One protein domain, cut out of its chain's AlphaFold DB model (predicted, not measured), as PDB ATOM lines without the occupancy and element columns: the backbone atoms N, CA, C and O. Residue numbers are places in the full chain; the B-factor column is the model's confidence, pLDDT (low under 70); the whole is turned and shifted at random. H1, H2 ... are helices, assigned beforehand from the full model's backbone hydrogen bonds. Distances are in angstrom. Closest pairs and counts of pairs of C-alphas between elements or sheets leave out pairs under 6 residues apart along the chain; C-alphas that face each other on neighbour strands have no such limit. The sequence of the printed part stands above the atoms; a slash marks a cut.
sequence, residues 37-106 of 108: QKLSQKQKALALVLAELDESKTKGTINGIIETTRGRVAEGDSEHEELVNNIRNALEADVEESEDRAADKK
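Overview. This is residues 37 to 106 of the 108 residues of the protein "Hypothetical protein" of Oppiella nova (UniProt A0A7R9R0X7). A long straight helix, H2, has a shorter helix, H1, packed at a slant on residues 80 to 88 of it, while the far part of H2 with the tail after it, residues 92 to 106, sticks out as a free arm. A long loop, residues 54 to 77, leads from the end of H1 back to the start of H2. The printed part has 70 residues with two named helices, H1 then H2, and no named strand; the class is all helix. The whole is loose, with a radius of gyration of the C-alphas of 14.6 A, and elongated, spanning 47 by 26 by 22 A.

Along the chain. Start at Gln 37, then find C-alpha 41 at (-36.089, 17.443, 19.045), where H1, residues 41 to 53, begins; it is 18.8 A long. After residues 54 to 77, find C-alpha 78 at (-43.233, 9.252, 17.010); from there H2, residues 78 to 103, runs 38.4 A to C-alpha 103 at (-63.550, 40.183, 6.780).

Arrangement. Look at Ala 45 and Val 84, whose C-alphas, 5.2 A apart, are the closest of H1 and H2. The two helices touch, H2 with residues 80 to 88 alone. Their lines stand at a steep tilt of 44 degrees, and they run the same way. In H1 every O i to N i+4 pair is within hydrogen-bond range; in H2, 21 of 22 are.

Size, cuts and confidence. The C-alphas of Asn 63 and Lys 106, the two farthest apart, are 47.2 A from each other. Without residues 92 to 106, which stand free, the body spans 26 by 25 by 21 A. The printed part has no cut, and the link from H1 to H2 is long, 24 residues. The model's pLDDT is under 70 at residues 55 to 76 and 94 to 106; the mean of the printed part is 70.5.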
ATOM      1  N   GLN A  37     -25.376  24.016  15.822       82.81
ATOM      2  CA  GLN A  37     -25.029  22.710  15.231       82.81
ATOM      3  C   GLN A  37     -25.727  21.512  15.888       82.81
ATOM      4  O   GLN A  37     -25.842  20.457  15.275       82.81
ATOM      5  N   LYS A  38     -26.166  21.651  17.143       85.94
ATOM      6  CA  LYS A  38     -26.883  20.612  17.890       85.94
ATOM      7  C   LYS A  38     -28.246  21.163  18.272       85.94
ATOM      8  O   LYS A  38     -28.316  22.128  19.030       85.94
ATOM      9  N   LEU A  39     -29.298  20.565  17.728       82.06
ATOM     10  CA  LEU A  39     -30.682  20.952  17.975       82.06
ATOM     11  C   LEU A  39     -31.369  19.875  18.811       82.06
ATOM     12  O   LEU A  39     -31.206  18.684  18.536       82.06
ATOM     13  N   SER A  40     -32.147  20.289  19.811       86.81
ATOM     14  CA  SER A  40     -33.082  19.386  20.490       86.81
ATOM     15  C   SER A  40     -34.224  18.980  19.550       86.81
ATOM     16  O   SER A  40     -34.478  19.663  18.557       86.81
ATOM     17  N   GLN A  41     -34.955  17.905  19.865       83.25
ATOM     18  CA  GLN A  41     -36.089  17.443  19.045       83.25
ATOM     19  C   GLN A  41     -37.128  18.550  18.785       83.25
ATOM     20  O   GLN A  41     -37.576  18.715  17.654       83.25
ATOM     21  N   LYS A  42     -37.443  19.375  19.795       86.81
ATOM     22  CA  LYS A  42     -38.365  20.519  19.653       86.81
ATOM     23  C   LYS A  42     -37.825  21.598  18.712       86.81
ATOM     24  O   LYS A  42     -38.565  22.152  17.908       86.81
ATOM     25  N   GLN A  43     -36.530  21.902  18.801       87.44
ATOM     26  CA  GLN A  43     -35.900  22.896  17.929       87.44
ATOM     27  C   GLN A  43     -35.801  22.402  16.486       87.44
ATOM     28  O   GLN A  43     -36.000  23.191  15.567       87.44
ATOM     29  N   LYS A  44     -35.530  21.105  16.285       83.62
ATOM     30  CA  LYS A  44     -35.597  20.468  14.965       83.62
ATOM     31  C   LYS A  44     -37.002  20.592  14.369       83.62
ATOM     32  O   LYS A  44     -37.118  20.983  13.215       83.62
ATOM     33  N   ALA A  45     -38.045  20.338  15.165       84.69
ATOM     34  CA  ALA A  45     -39.434  20.426  14.710       84.69
ATOM     35  C   ALA A  45     -39.791  21.852  14.258       84.69
ATOM     36  O   ALA A  45     -40.321  22.043  13.167       84.69
ATOM     37  N   LEU A  46     -39.417  22.869  15.043       87.75
ATOM     38  CA  LEU A  46     -39.610  24.277  14.673       87.75
ATOM     39  C   LEU A  46     -38.830  24.671  13.413       87.75
ATOM     40  O   LEU A  46     -39.360  25.378  12.563       87.75
ATOM     41  N   ALA A  47     -37.579  24.223  13.288       83.81
ATOM     42  CA  ALA A  47     -36.761  24.508  12.115       83.81
ATOM     43  C   ALA A  47     -37.342  23.872  10.842       83.81
ATOM     44  O   ALA A  47     -37.278  24.485   9.780       83.81
ATOM     45  N   LEU A  48     -37.933  22.679  10.959       80.31
ATOM     46  CA  LEU A  48     -38.616  22.009   9.858       80.31
ATOM     47  C   LEU A  48     -39.850  22.797   9.408       80.31
ATOM     48  O   LEU A  48     -39.964  23.105   8.227       80.31
ATOM     49  N   VAL A  49     -40.728  23.182  10.341       82.12
ATOM     50  CA  VAL A  49     -41.923  23.983  10.020       82.12
ATOM     51  C   VAL A  49     -41.535  25.333   9.413       82.12
ATOM     52  O   VAL A  49     -42.115  25.751   8.417       82.12
ATOM     53  N   LEU A  50     -40.505  25.994   9.948       83.50
ATOM     54  CA  LEU A  50     -39.991  27.241   9.377       83.50
ATOM     55  C   LEU A  50     -39.507  27.050   7.929       83.50
ATOM     56  O   LEU A  50     -39.819  27.866   7.068       83.50
ATOM     57  N   ALA A  51     -38.797  25.956   7.646       79.69
ATOM     58  CA  ALA A  51     -38.330  25.632   6.299       79.69
ATOM     59  C   ALA A  51     -39.464  25.250   5.326       79.69
ATOM     60  O   ALA A  51     -39.280  25.363   4.113       79.69
ATOM     61  N   GLU A  52     -40.610  24.780   5.835       75.06
ATOM     62  CA  GLU A  52     -41.825  24.540   5.044       75.06
ATOM     63  C   GLU A  52     -42.537  25.847   4.661       75.06
ATOM     64  O   GLU A  52     -43.101  25.920   3.572       75.06
ATOM     65  N   LEU A  53     -42.500  26.868   5.526       77.94
ATOM     66  CA  LEU A  53     -43.134  28.173   5.293       77.94
ATOM     67  C   LEU A  53     -42.323  29.087   4.359       77.94
ATOM     68  O   LEU A  53     -42.889  29.954   3.695       77.94
ATOM     69  N   ASP A  54     -41.002  28.913   4.296       72.50
ATOM     70  CA  ASP A  54     -40.139  29.725   3.440       72.50
ATOM     71  C   ASP A  54     -40.298  29.346   1.948       72.50
ATOM     72  O   ASP A  54     -39.638  28.448   1.427       72.50
ATOM     73  N   GLU A  55     -41.106  30.115   1.207       62.00
ATOM     74  CA  GLU A  55     -41.390  29.929  -0.235       62.00
ATOM     75  C   GLU A  55     -40.147  30.015  -1.150       62.00
ATOM     76  O   GLU A  55     -40.179  29.661  -2.332       62.00
ATOM     77  N   SER A  56     -39.027  30.515  -0.620       59.38
ATOM     78  CA  SER A  56     -37.888  30.963  -1.419       59.38
ATOM     79  C   SER A  56     -36.925  29.864  -1.881       59.38
ATOM     80  O   SER A  56     -36.131  30.157  -2.777       59.38
ATOM     81  N   LYS A  57     -36.963  28.639  -1.319       52.59
ATOM     82  CA  LYS A  57     -36.200  27.447  -1.774       52.59
ATOM     83  C   LYS A  57     -36.355  26.268  -0.799       52.59
ATOM     84  O   LYS A  57     -35.609  26.204   0.171       52.59
ATOM     85  N   THR A  58     -37.150  25.254  -1.147       54.41
ATOM     86  CA  THR A  58     -37.025  23.916  -0.521       54.41
ATOM     87  C   THR A  58     -37.623  22.807  -1.399       54.41
ATOM     88  O   THR A  58     -38.559  22.107  -1.030       54.41
ATOM     89  N   LYS A  59     -37.047  22.604  -2.592       50.38
ATOM     90  CA  LYS A  59     -37.053  21.286  -3.255       50.38
ATOM     91  C   LYS A  59     -35.667  20.679  -3.081       50.38
ATOM     92  O   LYS A  59     -34.788  20.880  -3.916       50.38
ATOM     93  N   GLY A  60     -35.439  20.027  -1.947       55.12
ATOM     94  CA  GLY A  60     -34.175  19.355  -1.670       55.12
ATOM     95  C   GLY A  60     -34.268  18.440  -0.457       55.12
ATOM     96  O   GLY A  60     -34.782  18.832   0.585       55.12
ATOM     97  N   THR A  61     -33.736  17.230  -0.605       54.44
ATOM     98  CA  THR A  61     -33.523  16.276   0.487       54.44
ATOM     99  C   THR A  61     -32.157  16.543   1.121       54.44
ATOM    100  O   THR A  61     -31.154  16.595   0.410       54.44
ATOM    101  N   ILE A  62     -32.082  16.675   2.448       46.34
ATOM    102  CA  ILE A  62     -30.807  16.720   3.179       46.34
ATOM    103  C   ILE A  62     -30.866  15.676   4.300       46.34
ATOM    104  O   ILE A  62     -31.668  15.795   5.214       46.34
ATOM    105  N   ASN A  63     -30.031  14.638   4.172       44.78
ATOM    106  CA  ASN A  63     -29.786  13.544   5.125       44.78
ATOM    107  C   ASN A  63     -31.015  12.791   5.693       44.78
ATOM    108  O   ASN A  63     -31.062  12.493   6.878       44.78
ATOM    109  N   GLY A  64     -31.914  12.369   4.793       53.22
ATOM    110  CA  GLY A  64     -32.697  11.122   4.891       53.22
ATOM    111  C   GLY A  64     -33.839  11.071   5.918       53.22
ATOM    112  O   GLY A  64     -33.749  10.306   6.862       53.22
ATOM    113  N   ILE A  65     -34.991  11.716   5.739       51.47
ATOM    114  CA  ILE A  65     -35.721  11.985   4.491       51.47
ATOM    115  C   ILE A  65     -36.510  13.290   4.674       51.47
ATOM    116  O   ILE A  65     -37.077  13.533   5.726       51.47
ATOM    117  N   ILE A  66     -36.579  14.121   3.635       60.62
ATOM    118  CA  ILE A  66     -37.387  15.346   3.585       60.62
ATOM    119  C   ILE A  66     -38.129  15.309   2.254       60.62
ATOM    120  O   ILE A  66     -37.526  14.916   1.260       60.62
ATOM    121  N   GLU A  67     -39.408  15.688   2.228       55.41
ATOM    122  CA  GLU A  67     -40.027  16.435   1.110       55.41
ATOM    123  C   GLU A  67     -41.476  16.832   1.456       55.41
ATOM    124  O   GLU A  67     -42.432  16.277   0.933       55.41
ATOM    125  N   THR A  68     -41.577  17.716   2.456       53.38
ATOM    126  CA  THR A  68     -42.304  19.010   2.514       53.38
ATOM    127  C   THR A  68     -43.715  19.218   1.910       53.38
ATOM    128  O   THR A  68     -44.283  18.427   1.167       53.38
ATOM    129  N   THR A  69     -44.291  20.377   2.281       56.44
ATOM    130  CA  THR A  69     -45.584  20.981   1.878       56.44
ATOM    131  C   THR A  69     -46.831  20.134   2.136       56.44
ATOM    132  O   THR A  69     -47.695  20.010   1.278       56.44
ATOM    133  N   ARG A  70     -46.963  19.640   3.375       54.75
ATOM    134  CA  ARG A  70     -48.078  18.821   3.908       54.75
ATOM    135  C   ARG A  70     -47.970  17.304   3.732       54.75
ATOM    136  O   ARG A  70     -48.930  16.592   4.002       54.75
ATOM    137  N   GLY A  71     -46.776  16.789   3.449       57.91
ATOM    138  CA  GLY A  71     -46.423  15.457   3.939       57.91
ATOM    139  C   GLY A  71     -45.169  14.842   3.331       57.91
ATOM    140  O   GLY A  71     -45.194  14.434   2.177       57.91
ATOM    141  N   ARG A  72     -44.125  14.641   4.153       56.25
ATOM    142  CA  ARG A  72     -43.240  13.461   4.099       56.25
ATOM    143  C   ARG A  72     -42.408  13.293   5.388       56.25
ATOM    144  O   ARG A  72     -41.865  14.268   5.890       56.25
ATOM    145  N   VAL A  73     -42.340  12.018   5.806       57.22
ATOM    146  CA  VAL A  73     -41.355  11.177   6.541       57.22
ATOM    147  C   VAL A  73     -40.281  11.803   7.436       57.22
ATOM    148  O   VAL A  73     -39.567  12.730   7.081       57.22
ATOM    149  N   ALA A  74     -40.131  11.099   8.558       53.19
ATOM    150  CA  ALA A  74     -39.187  11.223   9.647       53.19
ATOM    151  C   ALA A  74     -37.691  11.155   9.275       53.19
ATOM    152  O   ALA A  74     -37.196  10.154   8.754       53.19
ATOM    153  N   GLU A  75     -36.948  12.159   9.744       61.00
ATOM    154  CA  GLU A  75     -35.878  11.908  10.716       61.00
ATOM    155  C   GLU A  75     -36.466  12.179  12.116       61.00
ATOM    156  O   GLU A  75     -36.604  13.332  12.520       61.00
ATOM    157  N   GLY A  76     -36.864  11.139  12.855       61.47
ATOM    158  CA  GLY A  76     -37.466  11.299  14.184       61.47
ATOM    159  C   GLY A  76     -38.241  10.075  14.669       61.47
ATOM    160  O   GLY A  76     -38.606   9.207  13.883       61.47
ATOM    161  N   ASP A  77     -38.455  10.000  15.978       70.94
ATOM    162  CA  ASP A  77     -39.394   9.082  16.625       70.94
ATOM    163  C   ASP A  77     -40.838   9.619  16.528       70.94
ATOM    164  O   ASP A  77     -41.074  10.718  16.023       70.94
ATOM    165  N   SER A  78     -41.818   8.846  17.007       80.38
ATOM    166  CA  SER A  78     -43.233   9.252  17.010       80.38
ATOM    167  C   SER A  78     -43.466  10.578  17.740       80.38
ATOM    168  O   SER A  78     -44.289  11.384  17.316       80.38
ATOM    169  N   GLU A  79     -42.694  10.845  18.799       81.44
ATOM    170  CA  GLU A  79     -42.770  12.099  19.555       81.44
ATOM    171  C   GLU A  79     -42.392  13.309  18.692       81.44
ATOM    172  O   GLU A  79     -43.021  14.367  18.766       81.44
ATOM    173  N   HIS A  80     -41.369  13.172  17.845       82.38
ATOM    174  CA  HIS A  80     -40.976  14.232  16.928       82.38
ATOM    175  C   HIS A  80     -42.077  14.553  15.909       82.38
ATOM    176  O   HIS A  80     -42.348  15.726  15.647       82.38
ATOM    177  N   GLU A  81     -42.732  13.529  15.363       82.00
ATOM    178  CA  GLU A  81     -43.823  13.693  14.398       82.00
ATOM    179  C   GLU A  81     -45.042  14.390  15.023       82.00
ATOM    180  O   GLU A  81     -45.591  15.333  14.445       82.00
ATOM    181  N   GLU A  82     -45.410  14.006  16.247       85.94
ATOM    182  CA  GLU A  82     -46.472  14.662  17.015       85.94
ATOM    183  C   GLU A  82     -46.168  16.144  17.271       85.94
ATOM    184  O   GLU A  82     -47.037  17.001  17.095       85.94
ATOM    185  N   LEU A  83     -44.925  16.477  17.635       87.12
ATOM    186  CA  LEU A  83     -44.512  17.864  17.861       87.12
ATOM    187  C   LEU A  83     -44.658  18.721  16.604       87.12
ATOM    188  O   LEU A  83     -45.130  19.854  16.691       87.12
ATOM    189  N   VAL A  84     -44.270  18.195  15.443       84.62
ATOM    190  CA  VAL A  84     -44.395  18.914  14.172       84.62
ATOM    191  C   VAL A  84     -45.869  19.160  13.836       84.62
ATOM    192  O   VAL A  84     -46.232  20.285  13.493       84.62
ATOM    193  N   ASN A  85     -46.734  18.154  13.988       85.88
ATOM    194  CA  ASN A  85     -48.170  18.293  13.718       85.88
ATOM    195  C   ASN A  85     -48.848  19.295  14.661       85.88
ATOM    196  O   ASN A  85     -49.630  20.130  14.211       85.88
ATOM    197  N   ASN A  86     -48.490  19.283  15.947       89.00
ATOM    198  CA  ASN A  86     -49.004  20.253  16.914       89.00
ATOM    199  C   ASN A  86     -48.619  21.695  16.550       89.00
ATOM    200  O   ASN A  86     -49.451  22.594  16.655       89.00
ATOM    201  N   ILE A  87     -47.378  21.923  16.102       88.12
ATOM    202  CA  ILE A  87     -46.924  23.255  15.676       88.12
ATOM    203  C   ILE A  87     -47.684  23.711  14.424       88.12
ATOM    204  O   ILE A  87     -48.091  24.868  14.364       88.12
ATOM    205  N   ARG A  88     -47.915  22.822  13.447       85.19
ATOM    206  CA  ARG A  88     -48.699  23.152  12.244       85.19
ATOM    207  C   ARG A  88     -50.119  23.582  12.600       85.19
ATOM    208  O   ARG A  88     -50.528  24.670  12.212       85.19
ATOM    209  N   ASN A  89     -50.820  22.774  13.392       87.19
ATOM    210  CA  ASN A  89     -52.205  23.049  13.772       87.19
ATOM    211  C   ASN A  89     -52.339  24.375  14.534       87.19
ATOM    212  O   ASN A  89     -53.277  25.128  14.295       87.19
ATOM    213  N   ALA A  90     -51.394  24.673  15.432       88.38
ATOM    214  CA  ALA A  90     -51.392  25.932  16.171       88.38
ATOM    215  C   ALA A  90     -51.234  27.147  15.243       88.38
ATOM    216  O   ALA A  90     -51.915  28.148  15.427       88.38
ATOM    217  N   LEU A  91     -50.374  27.049  14.226       84.19
ATOM    218  CA  LEU A  91     -50.163  28.137  13.270       84.19
ATOM    219  C   LEU A  91     -51.336  28.306  12.294       84.19
ATOM    220  O   LEU A  91     -51.622  29.430  11.903       84.19
ATOM    221  N   GLU A  92     -52.018  27.226  11.904       80.81
ATOM    222  CA  GLU A  92     -53.201  27.298  11.029       80.81
ATOM    223  C   GLU A  92     -54.414  27.913  11.751       80.81
ATOM    224  O   GLU A  92     -55.107  28.746  11.170       80.81
ATOM    225  N   ALA A  93     -54.623  27.584  13.031       74.00
ATOM    226  CA  ALA A  93     -55.700  28.163  13.841       74.00
ATOM    227  C   ALA A  93     -55.575  29.692  13.999       74.00
ATOM    228  O   ALA A  93     -56.575  30.406  13.941       74.00
ATOM    229  N   ASP A  94     -54.347  30.201  14.140       65.31
ATOM    230  CA  ASP A  94     -54.081  31.640  14.248       65.31
ATOM    231  C   ASP A  94     -54.320  32.390  12.918       65.31
ATOM    232  O   ASP A  94     -54.642  33.583  12.923       65.31
ATOM    233  N   VAL A  95     -54.161  31.715  11.769       61.56
ATOM    234  CA  VAL A  95     -54.403  32.309  10.441       61.56
ATOM    235  C   VAL A  95     -55.898  32.504  10.209       61.56
ATOM    236  O   VAL A  95     -56.295  33.621   9.872       61.56
ATOM    237  N   GLU A  96     -56.729  31.489  10.464       62.97
ATOM    238  CA  GLU A  96     -58.183  31.600  10.264       62.97
ATOM    239  C   GLU A  96     -58.815  32.666  11.179       62.97
ATOM    240  O   GLU A  96     -59.586  33.505  10.713       62.97
ATOM    241  N   GLU A  97     -58.389  32.763  12.447       63.59
ATOM    242  CA  GLU A  97     -58.892  33.795  13.370       63.59
ATOM    243  C   GLU A  97     -58.517  35.229  12.926       63.59
ATOM    244  O   GLU A  97     -59.224  36.203  13.217       63.59
ATOM    245  N   SER A  98     -57.403  35.385  12.207       62.81
ATOM    246  CA  SER A  98     -56.971  36.677  11.663       62.81
ATOM    247  C   SER A  98     -57.714  37.073  10.380       62.81
ATOM    248  O   SER A  98     -57.957  38.267  10.169       62.81
ATOM    249  N   GLU A  99     -58.110  36.097   9.558       60.94
ATOM    250  CA  GLU A  99     -58.883  36.307   8.329       60.94
ATOM    251  C   GLU A  99     -60.337  36.686   8.640       60.94
ATOM    252  O   GLU A  99     -60.839  37.666   8.080       60.94
ATOM    253  N   ASP A 100     -60.969  36.029   9.619       62.66
ATOM    254  CA  ASP A 100     -62.333  36.345  10.068       62.66
ATOM    255  C   ASP A 100     -62.447  37.780  10.614       62.66
ATOM    256  O   ASP A 100     -63.362  38.533  10.269       62.66
ATOM    257  N   ARG A 101     -61.457  38.235  11.398       66.69
ATOM    258  CA  ARG A 101     -61.407  39.623  11.904       66.69
ATOM    259  C   ARG A 101     -61.137  40.660  10.809       66.69
ATOM    260  O   ARG A 101     -61.445  41.841  10.993       66.69
ATOM    261  N   ALA A 102     -60.514  40.261   9.700       62.72
ATOM    262  CA  ALA A 102     -60.255  41.135   8.558       62.72
ATOM    263  C   ALA A 102     -61.468  41.238   7.615       62.72
ATOM    264  O   ALA A 102     -61.654  42.290   6.996       62.72
ATOM    265  N   ALA A 103     -62.292  40.187   7.526       63.94
ATOM    266  CA  ALA A 103     -63.550  40.183   6.780       63.94
ATOM    267  C   ALA A 103     -64.604  41.100   7.428       63.94
ATOM    268  O   ALA A 103     -65.184  41.937   6.738       63.94
ATOM    269  N   ASP A 104     -64.741  41.053   8.755       63.88
ATOM    270  CA  ASP A 104     -65.715  41.856   9.517       63.88
ATOM    271  C   ASP A 104     -65.440  43.380   9.429       63.88
ATOM    272  O   ASP A 104     -66.330  44.222   9.522       63.88
ATOM    273  N   LYS A 105     -64.188  43.767   9.150       61.03
ATOM    274  CA  LYS A 105     -63.777  45.171   8.955       61.03
ATOM    275  C   LYS A 105     -64.010  45.725   7.546       61.03
ATOM    276  O   LYS A 105     -63.800  46.919   7.350       61.03
ATOM    277  N   LYS A 106     -64.374  44.893   6.564       58.72
ATOM    278  CA  LYS A 106     -64.659  45.330   5.181       58.72
ATOM    279  C   LYS A 106     -66.145  45.585   4.914       58.72
ATOM    280  O   LYS A 106     -66.456  46.189   3.891       58.72
TER     281      LYS A 106